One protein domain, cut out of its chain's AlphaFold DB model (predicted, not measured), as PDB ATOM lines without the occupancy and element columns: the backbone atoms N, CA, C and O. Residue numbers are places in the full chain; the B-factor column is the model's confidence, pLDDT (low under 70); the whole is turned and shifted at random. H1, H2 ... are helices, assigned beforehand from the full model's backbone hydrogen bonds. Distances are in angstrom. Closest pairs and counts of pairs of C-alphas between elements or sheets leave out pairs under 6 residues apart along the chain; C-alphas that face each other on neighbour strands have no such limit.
ATOM      1  N   GLU A  88      47.850  21.595 -30.116       83.06
ATOM      2  CA  GLU A  88      46.776  22.157 -30.938       83.06
ATOM      3  C   GLU A  88      46.708  21.471 -32.307       83.06
ATOM      4  O   GLU A  88      45.617  21.132 -32.762       83.06
ATOM      5  N   GLU A  89      47.863  21.181 -32.908       83.62
ATOM      6  CA  GLU A  89      47.971  20.417 -34.151       83.62
ATOM      7  C   GLU A  89      47.442  18.989 -33.990       83.62
ATOM      8  O   GLU A  89      46.610  18.559 -34.787       83.62
ATOM      9  N   ALA A  90      47.839  18.289 -32.922       86.75
ATOM     10  CA  ALA A  90      47.319  16.954 -32.623       86.75
ATOM     11  C   ALA A  90      45.783  16.964 -32.495       86.75
ATOM     12  O   ALA A  90      45.099  16.197 -33.164       86.75
ATOM     13  N   ARG A  91      45.224  17.911 -31.727       87.31
ATOM     14  CA  ARG A  91      43.765  18.055 -31.562       87.31
ATOM     15  C   ARG A  91      43.039  18.348 -32.873       87.31
ATOM     16  O   ARG A  91      41.924  17.857 -33.066       87.31
ATOM     17  N   ALA A  92      43.625  19.167 -33.746       88.81
ATOM     18  CA  ALA A  92      43.037  19.477 -35.044       88.81
ATOM     19  C   ALA A  92      42.979  18.226 -35.933       88.81
ATOM     20  O   ALA A  92      41.921  17.914 -36.482       88.81
ATOM     21  N   TRP A  93      44.080  17.476 -36.018       91.25
ATOM     22  CA  TRP A  93      44.139  16.236 -36.791       91.25
ATOM     23  C   TRP A  93      43.236  15.142 -36.226       91.25
ATOM     24  O   TRP A  93      42.507  14.518 -36.995       91.25
ATOM     25  N   ASP A  94      43.204  14.966 -34.905       92.69
ATOM     26  CA  ASP A  94      42.300  14.021 -34.243       92.69
ATOM     27  C   ASP A  94      40.839  14.355 -34.552       92.69
ATOM     28  O   ASP A  94      40.058  13.483 -34.924       92.69
ATOM     29  N   SER A  95      40.466  15.635 -34.481       93.56
ATOM     30  CA  SER A  95      39.107  16.084 -34.804       93.56
ATOM     31  C   SER A  95      38.758  15.832 -36.275       93.56
ATOM     32  O   SER A  95      37.669  15.337 -36.565       93.56
ATOM     33  N   LEU A  96      39.676  16.119 -37.207       93.38
ATOM     34  CA  LEU A  96      39.485  15.850 -38.638       93.38
ATOM     35  C   LEU A  96      39.351  14.353 -38.939       93.38
ATOM     36  O   LEU A  96      38.481  13.966 -39.724       93.38
ATOM     37  N   ARG A  97      40.181  13.519 -38.306       94.31
ATOM     38  CA  ARG A  97      40.129  12.060 -38.428       94.31
ATOM     39  C   ARG A  97      38.827  11.507 -37.859       94.31
ATOM     40  O   ARG A  97      38.136  10.776 -38.558       94.31
ATOM     41  N   ASN A  98      38.441  11.928 -36.657       94.25
ATOM     42  CA  ASN A  98      37.183  11.518 -36.034       94.25
ATOM     43  C   ASN A  98      35.982  11.898 -36.908       94.25
ATOM     44  O   ASN A  98      35.078  11.090 -37.101       94.25
ATOM     45  N   THR A  99      35.972  13.102 -37.499       95.75
ATOM     46  CA  THR A  99      34.942  13.470 -38.482       95.75
ATOM     47  C   THR A  99      34.937  12.512 -39.674       95.75
ATOM     48  O   THR A  99      33.868  12.080 -40.097       95.75
ATOM     49  N   ARG A 100      36.107  12.167 -40.221       95.06
ATOM     50  CA  ARG A 100      36.213  11.263 -41.372       95.06
ATOM     51  C   ARG A 100      35.685   9.865 -41.054       95.06
ATOM     52  O   ARG A 100      34.923   9.321 -41.853       95.06
ATOM     53  N   ASP A 101      36.035   9.324 -39.893       95.19
ATOM     54  CA  ASP A 101      35.570   8.016 -39.430       95.19
ATOM     55  C   ASP A 101      34.041   8.010 -39.256       95.19
ATOM     56  O   ASP A 101      33.363   7.102 -39.744       95.19
ATOM     57  N   LEU A 102      33.473   9.075 -38.676       95.94
ATOM     58  CA  LEU A 102      32.021   9.258 -38.571       95.94
ATOM     59  C   LEU A 102      31.339   9.356 -39.941       95.94
ATOM     60  O   LEU A 102      30.280   8.761 -40.140       95.94
ATOM     61  N   ILE A 103      31.936  10.059 -40.911       95.44
ATOM     62  CA  ILE A 103      31.389  10.130 -42.271       95.44
ATOM     63  C   ILE A 103      31.356   8.737 -42.908       95.44
ATOM     64  O   ILE A 103      30.331   8.347 -43.474       95.44
ATOM     65  N   VAL A 104      32.454   7.979 -42.825       94.00
ATOM     66  CA  VAL A 104      32.530   6.617 -43.376       94.00
ATOM     67  C   VAL A 104      31.487   5.721 -42.717       94.00
ATOM     68  O   VAL A 104      30.731   5.047 -43.421       94.00
ATOM     69  N   ARG A 105      31.377   5.773 -41.388       92.75
ATOM     70  CA  ARG A 105      30.365   5.033 -40.636       92.75
ATOM     71  C   ARG A 105      28.955   5.366 -41.118       92.75
ATOM     72  O   ARG A 105      28.244   4.474 -41.565       92.75
ATOM     73  N   CYS A 106      28.594   6.649 -41.160       93.94
ATOM     74  CA  CYS A 106      27.292   7.085 -41.660       93.94
ATOM     75  C   CYS A 106      27.022   6.606 -43.091       93.94
ATOM     76  O   CYS A 106      25.930   6.117 -43.357       93.94
ATOM     77  N   ARG A 107      27.989   6.686 -44.017       90.88
ATOM     78  CA  ARG A 107      27.802   6.193 -45.399       90.88
ATOM     79  C   ARG A 107      27.473   4.708 -45.452       90.88
ATOM     80  O   ARG A 107      26.640   4.295 -46.258       90.88
ATOM     81  N   THR A 108      28.155   3.922 -44.630       91.38
ATOM     82  CA  THR A 108      28.046   2.462 -44.648       91.38
ATOM     83  C   THR A 108      26.758   2.014 -43.959       91.38
ATOM     84  O   THR A 108      25.981   1.240 -44.524       91.38
ATOM     85  N   ASP A 109      26.491   2.575 -42.782       93.62
ATOM     86  CA  ASP A 109      25.372   2.186 -41.932       93.62
ATOM     87  C   ASP A 109      24.034   2.713 -42.461       93.62
ATOM     88  O   ASP A 109      23.061   1.963 -42.453       93.62
ATOM     89  N   LEU A 110      23.968   3.932 -43.022       92.25
ATOM     90  CA  LEU A 110      22.720   4.473 -43.594       92.25
ATOM     91  C   LEU A 110      22.143   3.535 -44.652       92.25
ATOM     92  O   LEU A 110      20.983   3.142 -44.572       92.25
ATOM     93  N   ARG A 111      22.971   3.101 -45.608       90.88
ATOM     94  CA  ARG A 111      22.531   2.192 -46.674       90.88
ATOM     95  C   ARG A 111      22.086   0.839 -46.117       90.88
ATOM     96  O   ARG A 111      21.120   0.249 -46.600       90.88
ATOM     97  N   ARG A 112      22.801   0.322 -45.116       92.69
ATOM     98  CA  ARG A 112      22.456  -0.943 -44.461       92.69
ATOM     99  C   ARG A 112      21.101  -0.840 -43.762       92.69
ATOM    100  O   ARG A 112      20.269  -1.731 -43.929       92.69
ATOM    101  N   TYR A 113      20.878   0.237 -43.017       93.38
ATOM    102  CA  TYR A 113      19.659   0.442 -42.244       93.38
ATOM    103  C   TYR A 113      18.469   0.806 -43.128       93.38
ATOM    104  O   TYR A 113      17.367   0.351 -42.851       93.38
ATOM    105  N   GLU A 114      18.667   1.515 -44.241       92.00
ATOM    106  CA  GLU A 114      17.629   1.714 -45.261       92.00
ATOM    107  C   GLU A 114      17.152   0.382 -45.849       92.00
ATOM    108  O   GLU A 114      15.951   0.125 -45.909       92.00
ATOM    109  N   ASN A 115      18.080  -0.500 -46.232       92.38
ATOM    110  CA  ASN A 115      17.731  -1.818 -46.762       92.38
ATOM    111  C   ASN A 115      16.998  -2.679 -45.724       92.38
ATOM    112  O   ASN A 115      16.017  -3.348 -46.056       92.38
ATOM    113  N   PHE A 116      17.462  -2.646 -44.472       92.62
ATOM    114  CA  PHE A 116      16.787  -3.297 -43.352       92.62
ATOM    115  C   PHE A 116      15.366  -2.752 -43.176       92.62
ATOM    116  O   PHE A 116      14.413  -3.529 -43.153       92.62
ATOM    117  N   ALA A 117      15.217  -1.425 -43.147       89.50
ATOM    118  CA  ALA A 117      13.939  -0.750 -42.994       89.50
ATOM    119  C   ALA A 117      12.965  -1.173 -44.097       89.50
ATOM    120  O   ALA A 117      11.860  -1.606 -43.797       89.50
ATOM    121  N   VAL A 118      13.376  -1.115 -45.367       90.44
ATOM    122  CA  VAL A 118      12.517  -1.488 -46.501       90.44
ATOM    123  C   VAL A 118      12.070  -2.941 -46.412       90.44
ATOM    124  O   VAL A 118      10.889  -3.227 -46.627       90.44
ATOM    125  N   LYS A 119      12.987  -3.856 -46.089       93.81
ATOM    126  CA  LYS A 119      12.702  -5.290 -46.040       93.81
ATOM    127  C   LYS A 119      11.779  -5.652 -44.876       93.81
ATOM    128  O   LYS A 119      10.706  -6.211 -45.111       93.81
ATOM    129  N   GLU A 120      12.183  -5.334 -43.649       92.75
ATOM    130  CA  GLU A 120      11.448  -5.746 -42.448       92.75
ATOM    131  C   GLU A 120      10.105  -5.029 -42.362       92.75
ATOM    132  O   GLU A 120       9.072  -5.669 -42.183       92.75
ATOM    133  N   PHE A 121      10.069  -3.721 -42.628       88.00
ATOM    134  CA  PHE A 121       8.826  -2.964 -42.544       88.00
ATOM    135  C   PHE A 121       7.791  -3.402 -43.584       88.00
ATOM    136  O   PHE A 121       6.604  -3.500 -43.275       88.00
ATOM    137  N   SER A 122       8.213  -3.691 -44.821       89.38
ATOM    138  CA  SER A 122       7.286  -4.188 -45.847       89.38
ATOM    139  C   SER A 122       6.717  -5.555 -45.469       89.38
ATOM    140  O   SER A 122       5.527  -5.800 -45.664       89.38
ATOM    141  N   SER A 123       7.553  -6.427 -44.900       94.56
ATOM    142  CA  SER A 123       7.126  -7.731 -44.390       94.56
ATOM    143  C   SER A 123       6.142  -7.586 -43.226       94.56
ATOM    144  O   SER A 123       5.098  -8.237 -43.218       94.56
ATOM    145  N   ASP A 124       6.440  -6.716 -42.263       92.88
ATOM    146  CA  ASP A 124       5.621  -6.530 -41.066       92.88
ATOM    147  C   ASP A 124       4.272  -5.880 -41.393       92.88
ATOM    148  O   ASP A 124       3.230  -6.373 -40.958       92.88
ATOM    149  N   LEU A 125       4.249  -4.848 -42.247       92.56
ATOM    150  CA  LEU A 125       2.996  -4.254 -42.725       92.56
ATOM    151  C   LEU A 125       2.138  -5.249 -43.506       92.56
ATOM    152  O   LEU A 125       0.913  -5.232 -43.376       92.56
ATOM    153  N   LYS A 126       2.763  -6.099 -44.327       94.31
ATOM    154  CA  LYS A 126       2.041  -7.157 -45.035       94.31
ATOM    155  C   LYS A 126       1.430  -8.138 -44.035       94.31
ATOM    156  O   LYS A 126       0.239  -8.404 -44.126       94.31
ATOM    157  N   GLY A 127       2.198  -8.584 -43.040       93.06
ATOM    158  CA  GLY A 127       1.701  -9.469 -41.984       93.06
ATOM    159  C   GLY A 127       0.536  -8.865 -41.197       93.06
ATOM    160  O   GLY A 127      -0.449  -9.553 -40.938       93.06
ATOM    161  N   MET A 128       0.599  -7.569 -40.878       95.56
ATOM    162  CA  MET A 128      -0.536  -6.834 -40.313       95.56
ATOM    163  C   MET A 128      -1.737  -6.851 -41.273       95.56
ATOM    164  O   MET A 128      -2.854  -7.155 -40.865       95.56
ATOM    165  N   SER A 129      -1.541  -6.561 -42.561       94.44
ATOM    166  CA  SER A 129      -2.640  -6.562 -43.537       94.44
ATOM    167  C   SER A 129      -3.308  -7.925 -43.673       94.44
ATOM    168  O   SER A 129      -4.536  -7.991 -43.676       94.44
ATOM    169  N   ASP A 130      -2.518  -8.991 -43.745       93.81
ATOM    170  CA  ASP A 130      -3.009 -10.364 -43.840       93.81
ATOM    171  C   ASP A 130      -3.800 -10.743 -42.574       93.81
ATOM    172  O   ASP A 130      -4.866 -11.355 -42.663       93.81
ATOM    173  N   ALA A 131      -3.347 -10.291 -41.398       92.50
ATOM    174  CA  ALA A 131      -4.083 -10.458 -40.149       92.50
ATOM    175  C   ALA A 131      -5.429  -9.710 -40.164       92.50
ATOM    176  O   ALA A 131      -6.437 -10.319 -39.821       92.50
ATOM    177  N   ILE A 132      -5.504  -8.456 -40.637       92.06
ATOM    178  CA  ILE A 132      -6.795  -7.742 -40.792       92.06
ATOM    179  C   ILE A 132      -7.728  -8.499 -41.735       92.06
ATOM    180  O   ILE A 132      -8.921  -8.592 -41.469       92.06
ATOM    181  N   SER A 133      -7.209  -9.054 -42.830       89.69
ATOM    182  CA  SER A 133      -8.018  -9.818 -43.785       89.69
ATOM    183  C   SER A 133      -8.637 -11.085 -43.187       89.69
ATOM    184  O   SER A 133      -9.643 -11.562 -43.706       89.69
ATOM    185  N   SER A 134      -8.092 -11.611 -42.086       88.25
ATOM    186  CA  SER A 134      -8.696 -12.730 -41.348       88.25
ATOM    187  C   SER A 134      -9.906 -12.325 -40.491       88.25
ATOM    188  O   SER A 134     -10.647 -13.186 -40.015       88.25
ATOM    189  N   PHE A 135     -10.147 -11.021 -40.307       88.75
ATOM    190  CA  PHE A 135     -11.277 -10.520 -39.536       88.75
ATOM    191  C   PHE A 135     -12.534 -10.610 -40.403       88.75
ATOM    192  O   PHE A 135     -12.732  -9.837 -41.336       88.75
ATOM    193  N   HIS A 136     -13.408 -11.549 -40.064       87.50
ATOM    194  CA  HIS A 136     -14.757 -11.667 -40.609       87.50
ATOM    195  C   HIS A 136     -15.755 -11.888 -39.466       87.50
ATOM    196  O   HIS A 136     -15.365 -12.252 -38.356       87.50
ATOM    197  N   THR A 137     -17.053 -11.708 -39.724       78.06
ATOM    198  CA  THR A 137     -18.105 -11.723 -38.689       78.06
ATOM    199  C   THR A 137     -18.042 -12.951 -37.778       78.06
ATOM    200  O   THR A 137     -17.986 -12.807 -36.562       78.06
ATOM    201  N   TYR A 138     -17.943 -14.161 -38.340       82.81
ATOM    202  CA  TYR A 138     -17.793 -15.380 -37.534       82.81
ATOM    203  C   TYR A 138     -16.534 -15.370 -36.647       82.81
ATOM    204  O   TYR A 138     -16.605 -15.743 -35.478       82.81
ATOM    205  N   ALA A 139     -15.386 -14.926 -37.170       81.25
ATOM    206  CA  ALA A 139     -14.150 -14.875 -36.401       81.25
ATOM    207  C   ALA A 139     -14.275 -13.895 -35.231       81.25
ATOM    208  O   ALA A 139     -13.884 -14.228 -34.120       81.25
ATOM    209  N   LEU A 140     -14.903 -12.739 -35.447       85.00
ATOM    210  CA  LEU A 140     -15.114 -11.734 -34.403       85.00
ATOM    211  C   LEU A 140     -16.099 -12.159 -33.309       85.00
ATOM    212  O   LEU A 140     -16.000 -11.661 -32.190       85.00
ATOM    213  N   LEU A 141     -17.041 -13.049 -33.616       85.25
ATOM    214  CA  LEU A 141     -18.049 -13.510 -32.658       85.25
ATOM    215  C   LEU A 141     -17.608 -14.757 -31.890       85.25
ATOM    216  O   LEU A 141     -17.886 -14.865 -30.702       85.25
ATOM    217  N   TYR A 142     -16.918 -15.684 -32.559       87.19
ATOM    218  CA  TYR A 142     -16.661 -17.026 -32.020       87.19
ATOM    219  C   TYR A 142     -15.177 -17.369 -31.864       87.19
ATOM    220  O   TYR A 142     -14.845 -18.313 -31.155       87.19
ATOM    221  N   LYS A 143     -14.271 -16.639 -32.526       90.12
ATOM    222  CA  LYS A 143     -12.814 -16.883 -32.493       90.12
ATOM    223  C   LYS A 143     -12.021 -15.598 -32.251       90.12
ATOM    224  O   LYS A 143     -10.898 -15.463 -32.737       90.12
ATOM    225  N   ARG A 144     -12.620 -14.647 -31.528       87.88
ATOM    226  CA  ARG A 144     -12.090 -13.289 -31.391       87.88
ATOM    227  C   ARG A 144     -10.679 -13.295 -30.826       87.88
ATOM    228  O   ARG A 144      -9.798 -12.687 -31.418       87.88
ATOM    229  N   ASP A 145     -10.472 -14.028 -29.739       90.19
ATOM    230  CA  ASP A 145      -9.180 -14.078 -29.058       90.19
ATOM    231  C   ASP A 145      -8.084 -14.615 -29.982       90.19
ATOM    232  O   ASP A 145      -6.979 -14.083 -29.994       90.19
ATOM    233  N   ALA A 146      -8.398 -15.595 -30.834       90.19
ATOM    234  CA  ALA A 146      -7.441 -16.148 -31.785       90.19
ATOM    235  C   ALA A 146      -7.026 -15.124 -32.858       90.19
ATOM    236  O   ALA A 146      -5.835 -14.947 -33.103       90.19
ATOM    237  N   VAL A 147      -7.982 -14.422 -33.484       90.38
ATOM    238  CA  VAL A 147      -7.653 -13.420 -34.520       90.38
ATOM    239  C   VAL A 147      -7.034 -12.147 -33.939       90.38
ATOM    240  O   VAL A 147      -6.154 -11.562 -34.566       90.38
ATOM    241  N   GLU A 148      -7.440 -11.739 -32.734       91.00
ATOM    242  CA  GLU A 148      -6.833 -10.611 -32.023       91.00
ATOM    243  C   GLU A 148      -5.406 -10.938 -31.579       91.00
ATOM    244  O   GLU A 148      -4.531 -10.104 -31.764       91.00
ATOM    245  N   THR A 149      -5.132 -12.154 -31.094       94.38
ATOM    246  CA  THR A 149      -3.765 -12.569 -30.725       94.38
ATOM    247  C   THR A 149      -2.830 -12.509 -31.930       94.38
ATOM    248  O   THR A 149      -1.774 -11.888 -31.861       94.38
ATOM    249  N   VAL A 150      -3.246 -13.062 -33.077       93.62
ATOM    250  CA  VAL A 150      -2.444 -13.002 -34.312       93.62
ATOM    251  C   VAL A 150      -2.219 -11.556 -34.760       93.62
ATOM    252  O   VAL A 150      -1.119 -11.200 -35.179       93.62
ATOM    253  N   TRP A 151      -3.245 -10.705 -34.688       94.44
ATOM    254  CA  TRP A 151      -3.094  -9.284 -35.002       94.44
ATOM    255  C   TRP A 151      -2.110  -8.590 -34.051       94.44
ATOM    256  O   TRP A 151      -1.264  -7.820 -34.512       94.44
ATOM    257  N   GLU A 152      -2.195  -8.879 -32.755       95.19
ATOM    258  CA  GLU A 152      -1.346  -8.275 -31.734       95.19
ATOM    259  C   GLU A 152       0.123  -8.666 -31.888       95.19
ATOM    260  O   GLU A 152       0.979  -7.785 -31.923       95.19
ATOM    261  N   GLU A 153       0.423  -9.940 -32.140       95.69
ATOM    262  CA  GLU A 153       1.788 -10.396 -32.436       95.69
ATOM    263  C   GLU A 153       2.391  -9.658 -33.645       95.69
ATOM    264  O   GLU A 153       3.549  -9.228 -33.635       95.69
ATOM    265  N   ARG A 154       1.599  -9.467 -34.712       95.12
ATOM    266  CA  ARG A 154       2.046  -8.726 -35.905       95.12
ATOM    267  C   ARG A 154       2.246  -7.244 -35.610       95.12
ATOM    268  O   ARG A 154       3.202  -6.653 -36.117       95.12
ATOM    269  N   ARG A 155       1.368  -6.648 -34.801       95.94
ATOM    270  CA  ARG A 155       1.468  -5.250 -34.374       95.94
ATOM    271  C   ARG A 155       2.721  -5.029 -33.533       95.94
ATOM    272  O   ARG A 155       3.459  -4.088 -33.809       95.94
ATOM    273  N   GLU A 156       2.965  -5.876 -32.540       96.06
ATOM    274  CA  GLU A 156       4.130  -5.792 -31.658       96.06
ATOM    275  C   GLU A 156       5.432  -5.924 -32.437       96.06
ATOM    276  O   GLU A 156       6.339  -5.110 -32.256       96.06
ATOM    277  N   LYS A 157       5.497  -6.867 -33.383       95.00
ATOM    278  CA  LYS A 157       6.660  -6.996 -34.262       95.00
ATOM    279  C   LYS A 157       6.913  -5.716 -35.067       95.00
ATOM    280  O   LYS A 157       8.028  -5.201 -35.064       95.00
ATOM    281  N   ALA A 158       5.879  -5.157 -35.698       94.94
ATOM    282  CA  ALA A 158       6.002  -3.907 -36.451       94.94
ATOM    283  C   ALA A 158       6.393  -2.713 -35.555       94.94
ATOM    284  O   ALA A 158       7.177  -1.855 -35.967       94.94
ATOM    285  N   ALA A 159       5.868  -2.660 -34.327       95.12
ATOM    286  CA  ALA A 159       6.206  -1.639 -33.340       95.12
ATOM    287  C   ALA A 159       7.674  -1.737 -32.902       95.12
ATOM    288  O   ALA A 159       8.353  -0.715 -32.821       95.12
ATOM    289  N   HIS A 160       8.182  -2.953 -32.690       95.06
ATOM    290  CA  HIS A 160       9.591  -3.181 -32.391       95.06
ATOM    291  C   HIS A 160      10.486  -2.723 -33.549       95.06
ATOM    292  O   HIS A 160      11.452  -1.991 -33.318       95.06
ATOM    293  N   THR A 161      10.156  -3.089 -34.790       94.62
ATOM    294  CA  THR A 161      10.908  -2.640 -35.969       94.62
ATOM    295  C   THR A 161      10.945  -1.110 -36.048       94.62
ATOM    296  O   THR A 161      12.000  -0.534 -36.299       94.62
ATOM    297  N   LEU A 162       9.827  -0.426 -35.779       94.81
ATOM    298  CA  LEU A 162       9.792   1.040 -35.727       94.81
ATOM    299  C   LEU A 162      10.682   1.624 -34.623       94.81
ATOM    300  O   LEU A 162      11.358   2.618 -34.880       94.81
ATOM    301  N   ALA A 163      10.710   1.015 -33.436       94.94
ATOM    302  CA  ALA A 163      11.567   1.461 -32.339       94.94
ATOM    303  C   ALA A 163      13.059   1.381 -32.710       94.94
ATOM    304  O   ALA A 163      13.789   2.348 -32.515       94.94
ATOM    305  N   LEU A 164      13.491   0.289 -33.355       95.19
ATOM    306  CA  LEU A 164      14.867   0.160 -33.857       95.19
ATOM    307  C   LEU A 164      15.210   1.244 -34.888       95.19
ATOM    308  O   LEU A 164      16.304   1.803 -34.882       95.19
ATOM    309  N   LEU A 165      14.272   1.574 -35.778       94.25
ATOM    310  CA  LEU A 165      14.486   2.643 -36.757       94.25
ATOM    311  C   LEU A 165      14.597   4.027 -36.104       94.25
ATOM    312  O   LEU A 165      15.357   4.866 -36.591       94.25
ATOM    313  N   ASP A 166      13.863   4.270 -35.016       93.75
ATOM    314  CA  ASP A 166      14.001   5.495 -34.229       93.75
ATOM    315  C   ASP A 166      15.384   5.574 -33.560       93.75
ATOM    316  O   ASP A 166      16.006   6.638 -33.595       93.75
ATOM    317  N   GLU A 167      15.892   4.462 -33.015       95.25
ATOM    318  CA  GLU A 167      17.238   4.367 -32.426       95.25
ATOM    319  C   GLU A 167      18.327   4.669 -33.461       95.25
ATOM    320  O   GLU A 167      19.164   5.545 -33.240       95.25
ATOM    321  N   PHE A 168      18.268   4.041 -34.639       94.75
ATOM    322  CA  PHE A 168      19.214   4.312 -35.726       94.75
ATOM    323  C   PHE A 168      19.176   5.778 -36.175       94.75
ATOM    324  O   PHE A 168      20.207   6.404 -36.420       94.75
ATOM    325  N   ASN A 169      17.981   6.362 -36.268       94.50
ATOM    326  CA  ASN A 169      17.822   7.766 -36.634       94.50
ATOM    327  C   ASN A 169      18.389   8.707 -35.555       94.50
ATOM    328  O   ASN A 169      18.968   9.747 -35.879       94.50
ATOM    329  N   ALA A 170      18.240   8.357 -34.274       95.12
ATOM    330  CA  ALA A 170      18.837   9.101 -33.170       95.12
ATOM    331  C   ALA A 170      20.371   9.045 -33.222       95.12
ATOM    332  O   ALA A 170      21.012  10.096 -33.172       95.12
ATOM    333  N   GLU A 171      20.936   7.855 -33.436       95.12
ATOM    334  CA  GLU A 171      22.377   7.640 -33.586       95.12
ATOM    335  C   GLU A 171      22.958   8.480 -34.736       95.12
ATOM    336  O   GLU A 171      23.962   9.175 -34.578       95.12
ATOM    337  N   PHE A 172      22.303   8.505 -35.900       95.38
ATOM    338  CA  PHE A 172      22.770   9.330 -37.016       95.38
ATOM    339  C   PHE A 172      22.724  10.829 -36.720       95.38
ATOM    340  O   PHE A 172      23.623  11.570 -37.130       95.38
ATOM    341  N   LYS A 173      21.697  11.294 -36.003       94.56
ATOM    342  CA  LYS A 173      21.595  12.698 -35.586       94.56
ATOM    343  C   LYS A 173      22.681  13.067 -34.582       94.56
ATOM    344  O   LYS A 173      23.180  14.188 -34.647       94.56
ATOM    345  N   GLU A 174      23.053  12.157 -33.688       96.19
ATOM    346  CA  GLU A 174      24.176  12.333 -32.765       96.19
ATOM    347  C   GLU A 174      25.509  12.390 -33.516       96.19
ATOM    348  O   GLU A 174      26.201  13.406 -33.439       96.19
ATOM    349  N   ASN A 175      25.785  11.402 -34.374       95.62
ATOM    350  CA  ASN A 175      26.977  11.378 -35.224       95.62
ATOM    351  C   ASN A 175      27.113  12.671 -36.053       95.62
ATOM    352  O   ASN A 175      28.203  13.227 -36.185       95.62
ATOM    353  N   TYR A 176      26.006  13.200 -36.589       96.62
ATOM    354  CA  TYR A 176      25.995  14.481 -37.302       96.62
ATOM    355  C   TYR A 176      26.367  15.677 -36.415       96.62
ATOM    356  O   TYR A 176      27.106  16.563 -36.858       96.62
ATOM    357  N   ARG A 177      25.877  15.722 -35.172       96.81
ATOM    358  CA  ARG A 177      26.240  16.781 -34.215       96.81
ATOM    359  C   ARG A 177      27.723  16.716 -33.865       96.81
ATOM    360  O   ARG A 177      28.373  17.759 -33.865       96.81
ATOM    361  N   ASP A 178      28.265  15.521 -33.653       96.56
ATOM    362  CA  ASP A 178      29.685  15.335 -33.345       96.56
ATOM    363  C   ASP A 178      30.581  15.713 -34.521       96.56
ATOM    364  O   ASP A 178      31.571  16.426 -34.345       96.56
ATOM    365  N   MET A 179      30.190  15.344 -35.747       96.56
ATOM    366  CA  MET A 179      30.867  15.806 -36.960       96.56
ATOM    367  C   MET A 179      30.938  17.337 -37.012       96.56
ATOM    368  O   MET A 179      32.015  17.886 -37.248       96.56
ATOM    369  N   ARG A 180      29.823  18.033 -36.753       96.94
ATOM    370  CA  ARG A 180      29.775  19.505 -36.739       96.94
ATOM    371  C   ARG A 180      30.632  20.109 -35.635       96.94
ATOM    372  O   ARG A 180      31.434  20.995 -35.915       96.94
ATOM    373  N   LYS A 181      30.527  19.587 -34.414       96.75
ATOM    374  CA  LYS A 181      31.324  20.033 -33.265       96.75
ATOM    375  C   LYS A 181      32.827  19.902 -33.532       96.75
ATOM    376  O   LYS A 181      33.586  20.812 -33.198       96.75
ATOM    377  N   ASN A 182      33.250  18.808 -34.166       94.88
ATOM    378  CA  ASN A 182      34.643  18.586 -34.550       94.88
ATOM    379  C   ASN A 182      35.101  19.584 -35.625       94.88
ATOM    380  O   ASN A 182      36.170  20.170 -35.481       94.88
ATOM    381  N   GLN A 183      34.289  19.841 -36.660       94.12
ATOM    382  CA  GLN A 183      34.611  20.855 -37.676       94.12
ATOM    383  C   GLN A 183      34.737  22.259 -37.064       94.12
ATOM    384  O   GLN A 183      35.729  22.946 -37.294       94.12
ATOM    385  N   GLU A 184      33.804  22.655 -36.197       94.38
ATOM    386  CA  GLU A 184      33.845  23.945 -35.492       94.38
ATOM    387  C   GLU A 184      35.051  24.074 -34.548       94.38
ATOM    388  O   GLU A 184      35.570  25.173 -34.331       94.38
ATOM    389  N   ALA A 185      35.499  22.972 -33.942       91.12
ATOM    390  CA  ALA A 185      36.711  22.954 -33.130       91.12
ATOM    391  C   ALA A 185      37.956  23.207 -33.989       91.12
ATOM    392  O   ALA A 185      38.767  24.068 -33.646       91.12
ATOM    393  N   VAL A 186      38.075  22.527 -35.134       90.75
ATOM    394  CA  VAL A 186      39.194  22.716 -36.071       90.75
ATOM    395  C   VAL A 186      39.185  24.130 -36.649       90.75
ATOM    396  O   VAL A 186      40.228  24.780 -36.682       90.75
ATOM    397  N   GLU A 187      38.021  24.660 -37.030       91.00
ATOM    398  CA  GLU A 187      37.894  26.040 -37.502       91.00
ATOM    399  C   GLU A 187      38.431  27.059 -36.498       91.00
ATOM    400  O   GLU A 187      39.136  27.989 -36.886       91.00
ATOM    401  N   ARG A 188      38.113  26.893 -35.209       89.12
ATOM    402  CA  ARG A 188      38.598  27.788 -34.150       89.12
ATOM    403  C   ARG A 188      40.113  27.727 -34.000       89.12
ATOM    404  O   ARG A 188      40.736  28.776 -33.860       89.12
ATOM    405  N   ILE A 189      40.701  26.532 -34.078       85.69
ATOM    406  CA  ILE A 189      42.160  26.356 -34.019       85.69
ATOM    407  C   ILE A 189      42.822  27.042 -35.228       85.69
ATOM    408  O   ILE A 189      43.814  27.748 -35.076       85.69
ATOM    409  N   VAL A 190      42.242  26.901 -36.422       84.00
ATOM    410  CA  VAL A 190      42.801  27.433 -37.678       84.00
ATOM    411  C   VAL A 190      42.562  28.943 -37.869       84.00
ATOM    412  O   VAL A 190      43.297  29.580 -38.628       84.00
ATOM    413  N   LYS A 191      41.540  29.525 -37.226       82.38
ATOM    414  CA  LYS A 191      41.234  30.972 -37.252       82.38
ATOM    415  C   LYS A 191      41.999  31.781 -36.192       82.38
ATOM    416  O   LYS A 191      42.009  33.005 -36.288       82.38
ATOM    417  N   GLY A 192      42.608  31.133 -35.194       71.81
ATOM    418  CA  GLY A 192      43.416  31.803 -34.167       71.81
ATOM    419  C   GLY A 192      44.628  32.551 -34.745       71.81
ATOM    420  O   GLY A 192      45.078  32.254 -35.851       71.81
ATOM    421  N   ALA A 193      45.142  33.535 -33.996       53.25
ATOM    422  CA  ALA A 193      46.298  34.334 -34.405       53.25
ATOM    423  C   ALA A 193      47.521  33.428 -34.659       53.25
ATOM    424  O   ALA A 193      47.944  32.679 -33.777       53.25
ATOM    425  N   GLU A 194      48.006  33.499 -35.898       61.56
ATOM    426  CA  GLU A 194      49.128  32.768 -36.503       61.56
ATOM    427  C   GLU A 194      49.059  31.227 -36.441       61.56
ATOM    428  O   GLU A 194      49.744  30.573 -35.655       61.56
ATOM    429  N   PRO A 195      48.297  30.598 -37.361       61.78
ATOM    430  CA  PRO A 195      48.261  29.143 -37.521       61.78
ATOM    431  C   PRO A 195      49.630  28.525 -37.810       61.78
ATOM    432  O   PRO A 195      49.808  27.345 -37.544       61.78
ATOM    433  N   LYS A 196      50.579  29.304 -38.352       60.84
ATOM    434  CA  LYS A 196      51.925  28.842 -38.722       60.84
ATOM    435  C   LYS A 196      52.773  28.441 -37.511       60.84
ATOM    436  O   LYS A 196      53.578  27.527 -37.632       60.84
ATOM    437  N   ASP A 197      52.536  29.059 -36.355       65.06
ATOM    438  CA  ASP A 197      53.264  28.748 -35.118       65.06
ATOM    439  C   ASP A 197      52.642  27.572 -34.349       65.06
ATOM    440  O   ASP A 197      53.267  26.964 -33.482       65.06
ATOM    441  N   ARG A 198      51.384  27.244 -34.664       68.38
ATOM    442  CA  ARG A 198      50.581  26.234 -33.960       68.38
ATOM    443  C   ARG A 198      50.426  24.949 -34.761       68.38
ATOM    444  O   ARG A 198      50.289  23.885 -34.167       68.38
ATOM    445  N   ILE A 199      50.423  25.040 -36.086       74.44
ATOM    446  CA  ILE A 199      50.187  23.944 -37.023       74.44
ATOM    447  C   ILE A 199      51.257  24.019 -38.107       74.44
ATOM    448  O   ILE A 199      51.399  25.040 -38.776       74.44
ATOM    449  N   GLN A 200      51.960  22.916 -38.342       74.69
ATOM    450  CA  GLN A 200      53.039  22.883 -39.330       74.69
ATOM    451  C   GLN A 200      52.506  22.917 -40.768       74.69
ATOM    452  O   GLN A 200      53.154  23.454 -41.665       74.69
ATOM    453  N   ARG A 201      51.307  22.361 -40.996       81.12
ATOM    454  CA  ARG A 201      50.656  22.267 -42.317       81.12
ATOM    455  C   ARG A 201      49.235  22.853 -42.332       81.12
ATOM    456  O   ARG A 201      48.257  22.124 -42.521       81.12
ATOM    457  N   PRO A 202      49.076  24.176 -42.150       82.88
ATOM    458  CA  PRO A 202      47.758  24.801 -42.034       82.88
ATOM    459  C   PRO A 202      46.925  24.695 -43.322       82.88
ATOM    460  O   PRO A 202      45.699  24.606 -43.250       82.88
ATOM    461  N   ASP A 203      47.562  24.661 -44.494       85.56
ATOM    462  CA  ASP A 203      46.862  24.538 -45.779       85.56
ATOM    463  C   ASP A 203      46.256  23.142 -45.985       85.56
ATOM    464  O   ASP A 203      45.125  23.029 -46.464       85.56
ATOM    465  N   GLU A 204      46.951  22.081 -45.555       87.62
ATOM    466  CA  GLU A 204      46.428  20.706 -45.589       87.62
ATOM    467  C   GLU A 204      45.223  20.544 -44.651       87.62
ATOM    468  O   GLU A 204      44.198  19.979 -45.045       87.62
ATOM    469  N   VAL A 205      45.301  21.113 -43.443       88.00
ATOM    470  CA  VAL A 205      44.185  21.128 -42.481       88.00
ATOM    471  C   VAL A 205      42.979  21.864 -43.072       88.00
ATOM    472  O   VAL A 205      41.865  21.344 -43.047       88.00
ATOM    473  N   ARG A 206      43.184  23.045 -43.677       88.75
ATOM    474  CA  ARG A 206      42.116  23.828 -44.330       88.75
ATOM    475  C   ARG A 206      41.479  23.094 -45.502       88.75
ATOM    476  O   ARG A 206      40.267  23.188 -45.697       88.75
ATOM    477  N   ARG A 207      42.282  22.397 -46.305       91.69
ATOM    478  CA  ARG A 207      41.785  21.594 -47.423       91.69
ATOM    479  C   ARG A 207      40.918  20.442 -46.916       91.69
ATOM    480  O   ARG A 207      39.787  20.306 -47.374       91.69
ATOM    481  N   THR A 208      41.417  19.684 -45.943       92.19
ATOM    482  CA  THR A 208      40.708  18.535 -45.357       92.19
ATOM    483  C   THR A 208      39.405  18.962 -44.684       92.19
ATOM    484  O   THR A 208      38.378  18.318 -44.867       92.19
ATOM    485  N   LEU A 209      39.413  20.094 -43.973       92.31
ATOM    486  CA  LEU A 209      38.213  20.703 -43.397       92.31
ATOM    487  C   LEU A 209      37.145  20.968 -44.477       92.31
ATOM    488  O   LEU A 209      36.020  20.493 -44.373       92.31
ATOM    489  N   LYS A 210      37.517  21.640 -45.577       93.56
ATOM    490  CA  LYS A 210      36.592  21.915 -46.693       93.56
ATOM    491  C   LYS A 210      36.067  20.644 -47.362       93.56
ATOM    492  O   LYS A 210      34.930  20.625 -47.834       93.56
ATOM    493  N   GLU A 211      36.898  19.615 -47.483       94.62
ATOM    494  CA  GLU A 211      36.491  18.318 -48.030       94.62
ATOM    495  C   GLU A 211      35.485  17.627 -47.096       94.62
ATOM    496  O   GLU A 211      34.413  17.228 -47.554       94.62
ATOM    497  N   ASN A 212      35.762  17.588 -45.790       94.69
ATOM    498  CA  ASN A 212      34.850  17.046 -44.783       94.69
ATOM    499  C   ASN A 212      33.516  17.806 -44.743       94.69
ATOM    500  O   ASN A 212      32.467  17.169 -44.730       94.69
ATOM    501  N   ASP A 213      33.518  19.138 -44.800       94.56
ATOM    502  CA  ASP A 213      32.289  19.946 -44.828       94.56
ATOM    503  C   ASP A 213      31.379  19.605 -46.012       94.56
ATOM    504  O   ASP A 213      30.158  19.473 -45.858       94.56
ATOM    505  N   LYS A 214      31.967  19.426 -47.203       95.62
ATOM    506  CA  LYS A 214      31.218  18.988 -48.389       95.62
ATOM    507  C   LYS A 214      30.576  17.631 -48.143       95.62
ATOM    508  O   LYS A 214      29.407  17.440 -48.470       95.62
ATOM    509  N   GLU A 215      31.317  16.690 -47.574       95.75
ATOM    510  CA  GLU A 215      30.788  15.362 -47.299       95.75
ATOM    511  C   GLU A 215      29.700  15.368 -46.223       95.75
ATOM    512  O   GLU A 215      28.651  14.761 -46.436       95.75
ATOM    513  N   ILE A 216      29.888  16.108 -45.128       95.31
ATOM    514  CA  ILE A 216      28.891  16.285 -44.062       95.31
ATOM    515  C   ILE A 216      27.575  16.813 -44.635       95.31
ATOM    516  O   ILE A 216      26.501  16.381 -44.211       95.31
ATOM    517  N   HIS A 217      27.627  17.719 -45.615       95.31
ATOM    518  CA  HIS A 217      26.426  18.210 -46.295       95.31
ATOM    519  C   HIS A 217      25.654  17.093 -47.010       95.31
ATOM    520  O   HIS A 217      24.431  17.020 -46.899       95.31
ATOM    521  N   PHE A 218      26.348  16.192 -47.710       94.75
ATOM    522  CA  PHE A 218      25.704  15.031 -48.335       94.75
ATOM    523  C   PHE A 218      25.181  14.037 -47.297       94.75
ATOM    524  O   PHE A 218      24.072  13.529 -47.449       94.75
ATOM    525  N   ILE A 219      25.928  13.805 -46.215       95.06
ATOM    526  CA  ILE A 219      25.478  12.949 -45.113       95.06
ATOM    527  C   ILE A 219      24.202  13.494 -44.488       95.06
ATOM    528  O   ILE A 219      23.253  12.737 -44.314       95.06
ATOM    529  N   LYS A 220      24.123  14.806 -44.240       95.94
ATOM    530  CA  LYS A 220      22.908  15.450 -43.731       95.94
ATOM    531  C   LYS A 220      21.693  15.123 -44.599       95.94
ATOM    532  O   LYS A 220      20.677  14.694 -44.073       95.94
ATOM    533  N   LYS A 221      21.815  15.271 -45.924       95.56
ATOM    534  CA  LYS A 221      20.720  14.963 -46.856       95.56
ATOM    535  C   LYS A 221      20.266  13.508 -46.756       95.56
ATOM    536  O   LYS A 221      19.069  13.246 -46.801       95.56
ATOM    537  N   ASN A 222      21.206  12.578 -46.609       94.56
ATOM    538  CA  ASN A 222      20.879  11.161 -46.465       94.56
ATOM    539  C   ASN A 222      20.206  10.871 -45.115       94.56
ATOM    540  O   ASN A 222      19.233  10.126 -45.066       94.56
ATOM    541  N   ILE A 223      20.651  11.513 -44.032       95.69
ATOM    542  CA  ILE A 223      19.995  11.419 -42.718       95.69
ATOM    543  C   ILE A 223      18.569  11.981 -42.786       95.69
ATOM    544  O   ILE A 223      17.636  11.346 -42.303       95.69
ATOM    545  N   ASP A 224      18.371  13.135 -43.426       95.62
ATOM    546  CA  ASP A 224      17.048  13.748 -43.598       95.62
ATOM    547  C   ASP A 224      16.122  12.859 -44.462       95.62
ATOM    548  O   ASP A 224      14.912  12.760 -44.216       95.62
ATOM    549  N   HIS A 225      16.685  12.172 -45.464       93.62
ATOM    550  CA  HIS A 225      15.970  11.170 -46.252       93.62
ATOM    551  C   HIS A 225      15.538   9.975 -45.395       93.62
ATOM    552  O   HIS A 225      14.365   9.583 -45.440       93.62
ATOM    553  N   PHE A 226      16.449   9.437 -44.583       94.81
ATOM    554  CA  PHE A 226      16.166   8.343 -43.661       94.81
ATOM    555  C   PHE A 226      15.096   8.732 -42.628       94.81
ATOM    556  O   PHE A 226      14.110   8.017 -42.462       94.81
ATOM    557  N   ASP A 227      15.195   9.915 -42.019       95.12
ATOM    558  CA  ASP A 227      14.183  10.457 -41.098       95.12
ATOM    559  C   ASP A 227      12.794  10.542 -41.755       95.12
ATOM    560  O   ASP A 227      11.776  10.160 -41.169       95.12
ATOM    561  N   SER A 228      12.749  10.979 -43.015       94.75
ATOM    562  CA  SER A 228      11.515  11.022 -43.802       94.75
ATOM    563  C   SER A 228      10.950   9.624 -44.078       94.75
ATOM    564  O   SER A 228       9.730   9.437 -44.074       94.75
ATOM    565  N   LEU A 229      11.809   8.627 -44.303       93.44
ATOM    566  CA  LEU A 229      11.415   7.228 -44.455       93.44
ATOM    567  C   LEU A 229      10.784   6.692 -43.162       93.44
ATOM    568  O   LEU A 229       9.665   6.176 -43.222       93.44
ATOM    569  N   VAL A 230      11.415   6.914 -42.005       94.31
ATOM    570  CA  VAL A 230      10.882   6.507 -40.691       94.31
ATOM    571  C   VAL A 230       9.522   7.158 -40.412       94.31
ATOM    572  O   VAL A 230       8.571   6.483 -40.012       94.31
ATOM    573  N   LYS A 231       9.363   8.456 -40.709       94.88
ATOM    574  CA  LYS A 231       8.074   9.159 -40.563       94.88
ATOM    575  C   LYS A 231       6.971   8.555 -41.432       94.88
ATOM    576  O   LYS A 231       5.856   8.344 -40.950       94.88
ATOM    577  N   ARG A 232       7.266   8.243 -42.700       93.44
ATOM    578  CA  ARG A 232       6.306   7.563 -43.593       93.44
ATOM    579  C   ARG A 232       5.909   6.195 -43.051       93.44
ATOM    580  O   ARG A 232       4.753   5.798 -43.190       93.44
ATOM    581  N   TYR A 233       6.847   5.480 -42.440       92.88
ATOM    582  CA  TYR A 233       6.587   4.159 -41.878       92.88
ATOM    583  C   TYR A 233       5.677   4.246 -40.659       92.88
ATOM    584  O   TYR A 233       4.640   3.585 -40.621       92.88
ATOM    585  N   ARG A 234       5.966   5.162 -39.734       95.19
ATOM    586  CA  ARG A 234       5.087   5.452 -38.594       95.19
ATOM    587  C   ARG A 234       3.667   5.809 -39.039       95.19
ATOM    588  O   ARG A 234       2.699   5.307 -38.473       95.19
ATOM    589  N   ALA A 235       3.531   6.630 -40.082       95.44
ATOM    590  CA  ALA A 235       2.227   6.981 -40.638       95.44
ATOM    591  C   ALA A 235       1.469   5.744 -41.151       95.44
ATOM    592  O   ALA A 235       0.324   5.529 -40.762       95.44
ATOM    593  N   ARG A 236       2.116   4.891 -41.960       95.00
ATOM    594  CA  ARG A 236       1.497   3.660 -42.483       95.00
ATOM    595  C   ARG A 236       1.115   2.677 -41.378       95.00
ATOM    596  O   ARG A 236       0.030   2.109 -41.434       95.00
ATOM    597  N   TYR A 237       1.967   2.503 -40.372       95.69
ATOM    598  CA  TYR A 237       1.669   1.677 -39.201       95.69
ATOM    599  C   TYR A 237       0.404   2.162 -38.475       95.69
ATOM    600  O   TYR A 237      -0.517   1.380 -38.238       95.69
ATOM    601  N   ASN A 238       0.289   3.470 -38.228       95.62
ATOM    602  CA  ASN A 238      -0.909   4.053 -37.619       95.62
ATOM    603  C   ASN A 238      -2.157   3.873 -38.497       95.62
ATOM    604  O   ASN A 238      -3.234   3.567 -37.983       95.62
ATOM    605  N   THR A 239      -2.025   4.003 -39.821       96.12
ATOM    606  CA  THR A 239      -3.121   3.719 -40.761       96.12
ATOM    607  C   THR A 239      -3.587   2.265 -40.674       96.12
ATOM    608  O   THR A 239      -4.788   2.013 -40.732       96.12
ATOM    609  N   MET A 240      -2.680   1.301 -40.487       95.38
ATOM    610  CA  MET A 240      -3.053  -0.109 -40.323       95.38
ATOM    611  C   MET A 240      -3.869  -0.349 -39.051       95.38
ATOM    612  O   MET A 240      -4.874  -1.057 -39.096       95.38
ATOM    613  N   ILE A 241      -3.496   0.296 -37.943       95.06
ATOM    614  CA  ILE A 241      -4.269   0.244 -36.694       95.06
ATOM    615  C   ILE A 241      -5.678   0.808 -36.907       95.06
ATOM    616  O   ILE A 241      -6.668   0.179 -36.533       95.06
ATOM    617  N   GLN A 242      -5.786   1.968 -37.561       95.88
ATOM    618  CA  GLN A 242      -7.085   2.569 -37.872       95.88
ATOM    619  C   GLN A 242      -7.933   1.666 -38.774       95.88
ATOM    620  O   GLN A 242      -9.119   1.471 -38.504       95.88
ATOM    621  N   LYS A 243      -7.329   1.065 -39.805       95.19
ATOM    622  CA  LYS A 243      -8.006   0.140 -40.720       95.19
ATOM    623  C   LYS A 243      -8.571  -1.074 -39.979       95.19
ATOM    624  O   LYS A 243      -9.713  -1.452 -40.236       95.19
ATOM    625  N   LYS A 244      -7.823  -1.654 -39.033       95.31
ATOM    626  CA  LYS A 244      -8.309  -2.764 -38.198       95.31
ATOM    627  C   LYS A 244      -9.558  -2.376 -37.404       95.31
ATOM    628  O   LYS A 244     -10.536  -3.126 -37.391       95.31
ATOM    629  N   ASN A 245      -9.551  -1.196 -36.783       93.69
ATOM    630  CA  ASN A 245     -10.696  -0.704 -36.011       93.69
ATOM    631  C   ASN A 245     -11.926  -0.497 -36.906       93.69
ATOM    632  O   ASN A 245     -13.001  -0.997 -36.588       93.69
ATOM    633  N   GLN A 246     -11.748   0.130 -38.072       94.69
ATOM    634  CA  GLN A 246     -12.826   0.340 -39.044       94.69
ATOM    635  C   GLN A 246     -13.444  -0.977 -39.535       94.69
ATOM    636  O   GLN A 246     -14.667  -1.096 -39.594       94.69
ATOM    637  N   VAL A 247     -12.618  -1.976 -39.871       93.88
ATOM    638  CA  VAL A 247     -13.094  -3.304 -40.297       93.88
ATOM    639  C   VAL A 247     -13.885  -3.979 -39.176       93.88
ATOM    640  O   VAL A 247     -14.983  -4.477 -39.413       93.88
ATOM    641  N   THR A 248     -13.371  -3.934 -37.946       91.75
ATOM    642  CA  THR A 248     -14.034  -4.532 -36.778       91.75
ATOM    643  C   THR A 248     -15.394  -3.881 -36.512       91.75
ATOM    644  O   THR A 248     -16.401  -4.572 -36.368       91.75
ATOM    645  N   GLU A 249     -15.450  -2.548 -36.495       93.31
ATOM    646  CA  GLU A 249     -16.689  -1.793 -36.286       93.31
ATOM    647  C   GLU A 249     -17.719  -2.041 -37.386       93.31
ATOM    648  O   GLU A 249     -18.910  -2.167 -37.096       93.31
ATOM    649  N   LYS A 250     -17.276  -2.107 -38.646       94.56
ATOM    650  CA  LYS A 250     -18.143  -2.401 -39.788       94.56
ATOM    651  C   LYS A 250     -18.791  -3.779 -39.640       94.56
ATOM    652  O   LYS A 250     -20.013  -3.869 -39.659       94.56
ATOM    653  N   LEU A 251     -17.992  -4.822 -39.414       91.88
ATOM    654  CA  LEU A 251     -18.482  -6.200 -39.311       91.88
ATOM    655  C   LEU A 251     -19.441  -6.398 -38.130       91.88
ATOM    656  O   LEU A 251     -20.462  -7.073 -38.258       91.88
ATOM    657  N   LEU A 252     -19.146  -5.788 -36.976       90.06
ATOM    658  CA  LEU A 252     -20.029  -5.857 -35.809       90.06
ATOM    659  C   LEU A 252     -21.347  -5.112 -36.032       90.06
ATOM    660  O   LEU A 252     -22.386  -5.552 -35.541       90.06
ATOM    661  N   ARG A 253     -21.318  -3.988 -36.751       93.31
ATOM    662  CA  ARG A 253     -22.521  -3.229 -37.105       93.31
ATOM    663  C   ARG A 253     -23.411  -4.020 -38.056       93.31
ATOM    664  O   ARG A 253     -24.577  -4.214 -37.735       93.31
ATOM    665  N   GLU A 254     -22.842  -4.535 -39.144       91.31
ATOM    666  CA  GLU A 254     -23.552  -5.365 -40.127       91.31
ATOM    667  C   GLU A 254     -24.191  -6.588 -39.457       91.31
ATOM    668  O   GLU A 254     -25.360  -6.888 -39.686       91.31
ATOM    669  N   HIS A 255     -23.470  -7.256 -38.551       90.00
ATOM    670  CA  HIS A 255     -24.029  -8.360 -37.774       90.00
ATOM    671  C   HIS A 255     -25.213  -7.928 -36.898       90.00
ATOM    672  O   HIS A 255     -26.263  -8.563 -36.920       90.00
ATOM    673  N   ARG A 256     -25.075  -6.840 -36.132       88.38
ATOM    674  CA  ARG A 256     -26.159  -6.350 -35.264       88.38
ATOM    675  C   ARG A 256     -27.397  -5.946 -36.055       88.38
ATOM    676  O   ARG A 256     -28.495  -6.162 -35.565       88.38
ATOM    677  N   GLU A 257     -27.231  -5.353 -37.234       90.69
ATOM    678  CA  GLU A 257     -28.340  -4.983 -38.121       90.69
ATOM    679  C   GLU A 257     -29.072  -6.218 -38.654       90.69
ATOM    680  O   GLU A 257     -30.301  -6.252 -38.616       90.69
ATOM    681  N   LEU A 258     -28.334  -7.255 -39.065       88.62
ATOM    682  CA  LEU A 258     -28.909  -8.519 -39.544       88.62
ATOM    683  C   LEU A 258     -29.711  -9.270 -38.471       88.62
ATOM    684  O   LEU A 258     -30.686  -9.931 -38.805       88.62
ATOM    685  N   HIS A 259     -29.321  -9.163 -37.200       79.62
ATOM    686  CA  HIS A 259     -29.974  -9.851 -36.074       79.62
ATOM    687  C   HIS A 259     -30.895  -8.945 -35.243       79.62
ATOM    688  O   HIS A 259     -31.244  -9.279 -34.112       79.62
ATOM    689  N   ARG A 260     -31.255  -7.768 -35.768       77.88
ATOM    690  CA  ARG A 260     -32.202  -6.846 -35.118       77.88
ATOM    691  C   ARG A 260     -33.669  -7.202 -35.393       77.88
ATOM    692  O   ARG A 260     -34.544  -6.647 -34.730       77.88
TER     693      ARG A 260
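Overview. This is residues 88 to 260 of the 261 residues of an uncharacterized protein of bacterium (UniProt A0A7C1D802). Three very long helices, H1, H3 and H5, lie side by side in a long, slender up-and-down bundle, in which each runs against the one before it in the chain. The short helices H2 and H4 sit in the turns near the opposite ends of this rod, H2 between H1 and H3, and H4 between H3 and H5. The printed part has 173 residues with five named helices, in the order H1, H2, H3, H4, H5, and no named strand; its class is all helix. It is extended, with a radius of gyration of the C-alphas of 25.8 A, and spans 92 by 21 by 18 A.

Arrangement. H1, residues 88 to 133, touches H3, residues 144 to 191, with the C-alphas of Thr 99 and Met 179 closest at 4.9 A. They run opposite ways at a shallow tilt of 16 degrees. H5, residues 202 to 258, is the hub, touching three other helices. It touches H1 with the closest C-alphas, those of Ile 132 and Lys 244, 5.8 A apart; the two run the same way at a shallow tilt of 17 degrees. H5 touches H3 at a shallow tilt of 18 degrees, opposite ways, and their closest C-alphas, Asn 169 and Asp 227, are 6.4 A apart. H2, residues 137 to 142, touches H5 at residues 248 to 255 alone, about perpendicular at 78 degrees; the C-alphas of Thr 137 and Leu 251 are closest, at 5.6 A. H4, residues 195 to 198, is close to H1 but not clearly touching, with the C-alphas of Glu 88 and Arg 198 closest at 6.3 A. H2 and H4 are apart. In H2, H3 and H5 every O i to N i+4 pair is within hydrogen-bond range, in H1 41 of 42 are, and H4 is too short for such a pair.

Along the chain. H1 begins at C-alpha 88, (46.776, 22.157, -30.938), and is 64.7 A long from first to last C-alpha. H2 has 6 residues and measures 8.6 A. H3 begins at C-alpha 144, (-12.090, -13.289, -31.391), and is 69.5 A long. H4 has 4 residues and measures 5.2 A. H5, the longest helix with 57 residues, measures 83.6 A and ends at C-alpha 258, (-28.909, -8.519, -39.544).

Size, cuts and confidence. The two C-alphas farthest apart, those of Asp 197 and Arg 260, are 92.6 A apart. The printed part runs from residue 88 to 260 with no cut, and its four links are tight. The mean pLDDT of the printed part is 90.9; residues 193 to 198, of which 195 to 198 belong to H4, are under 70.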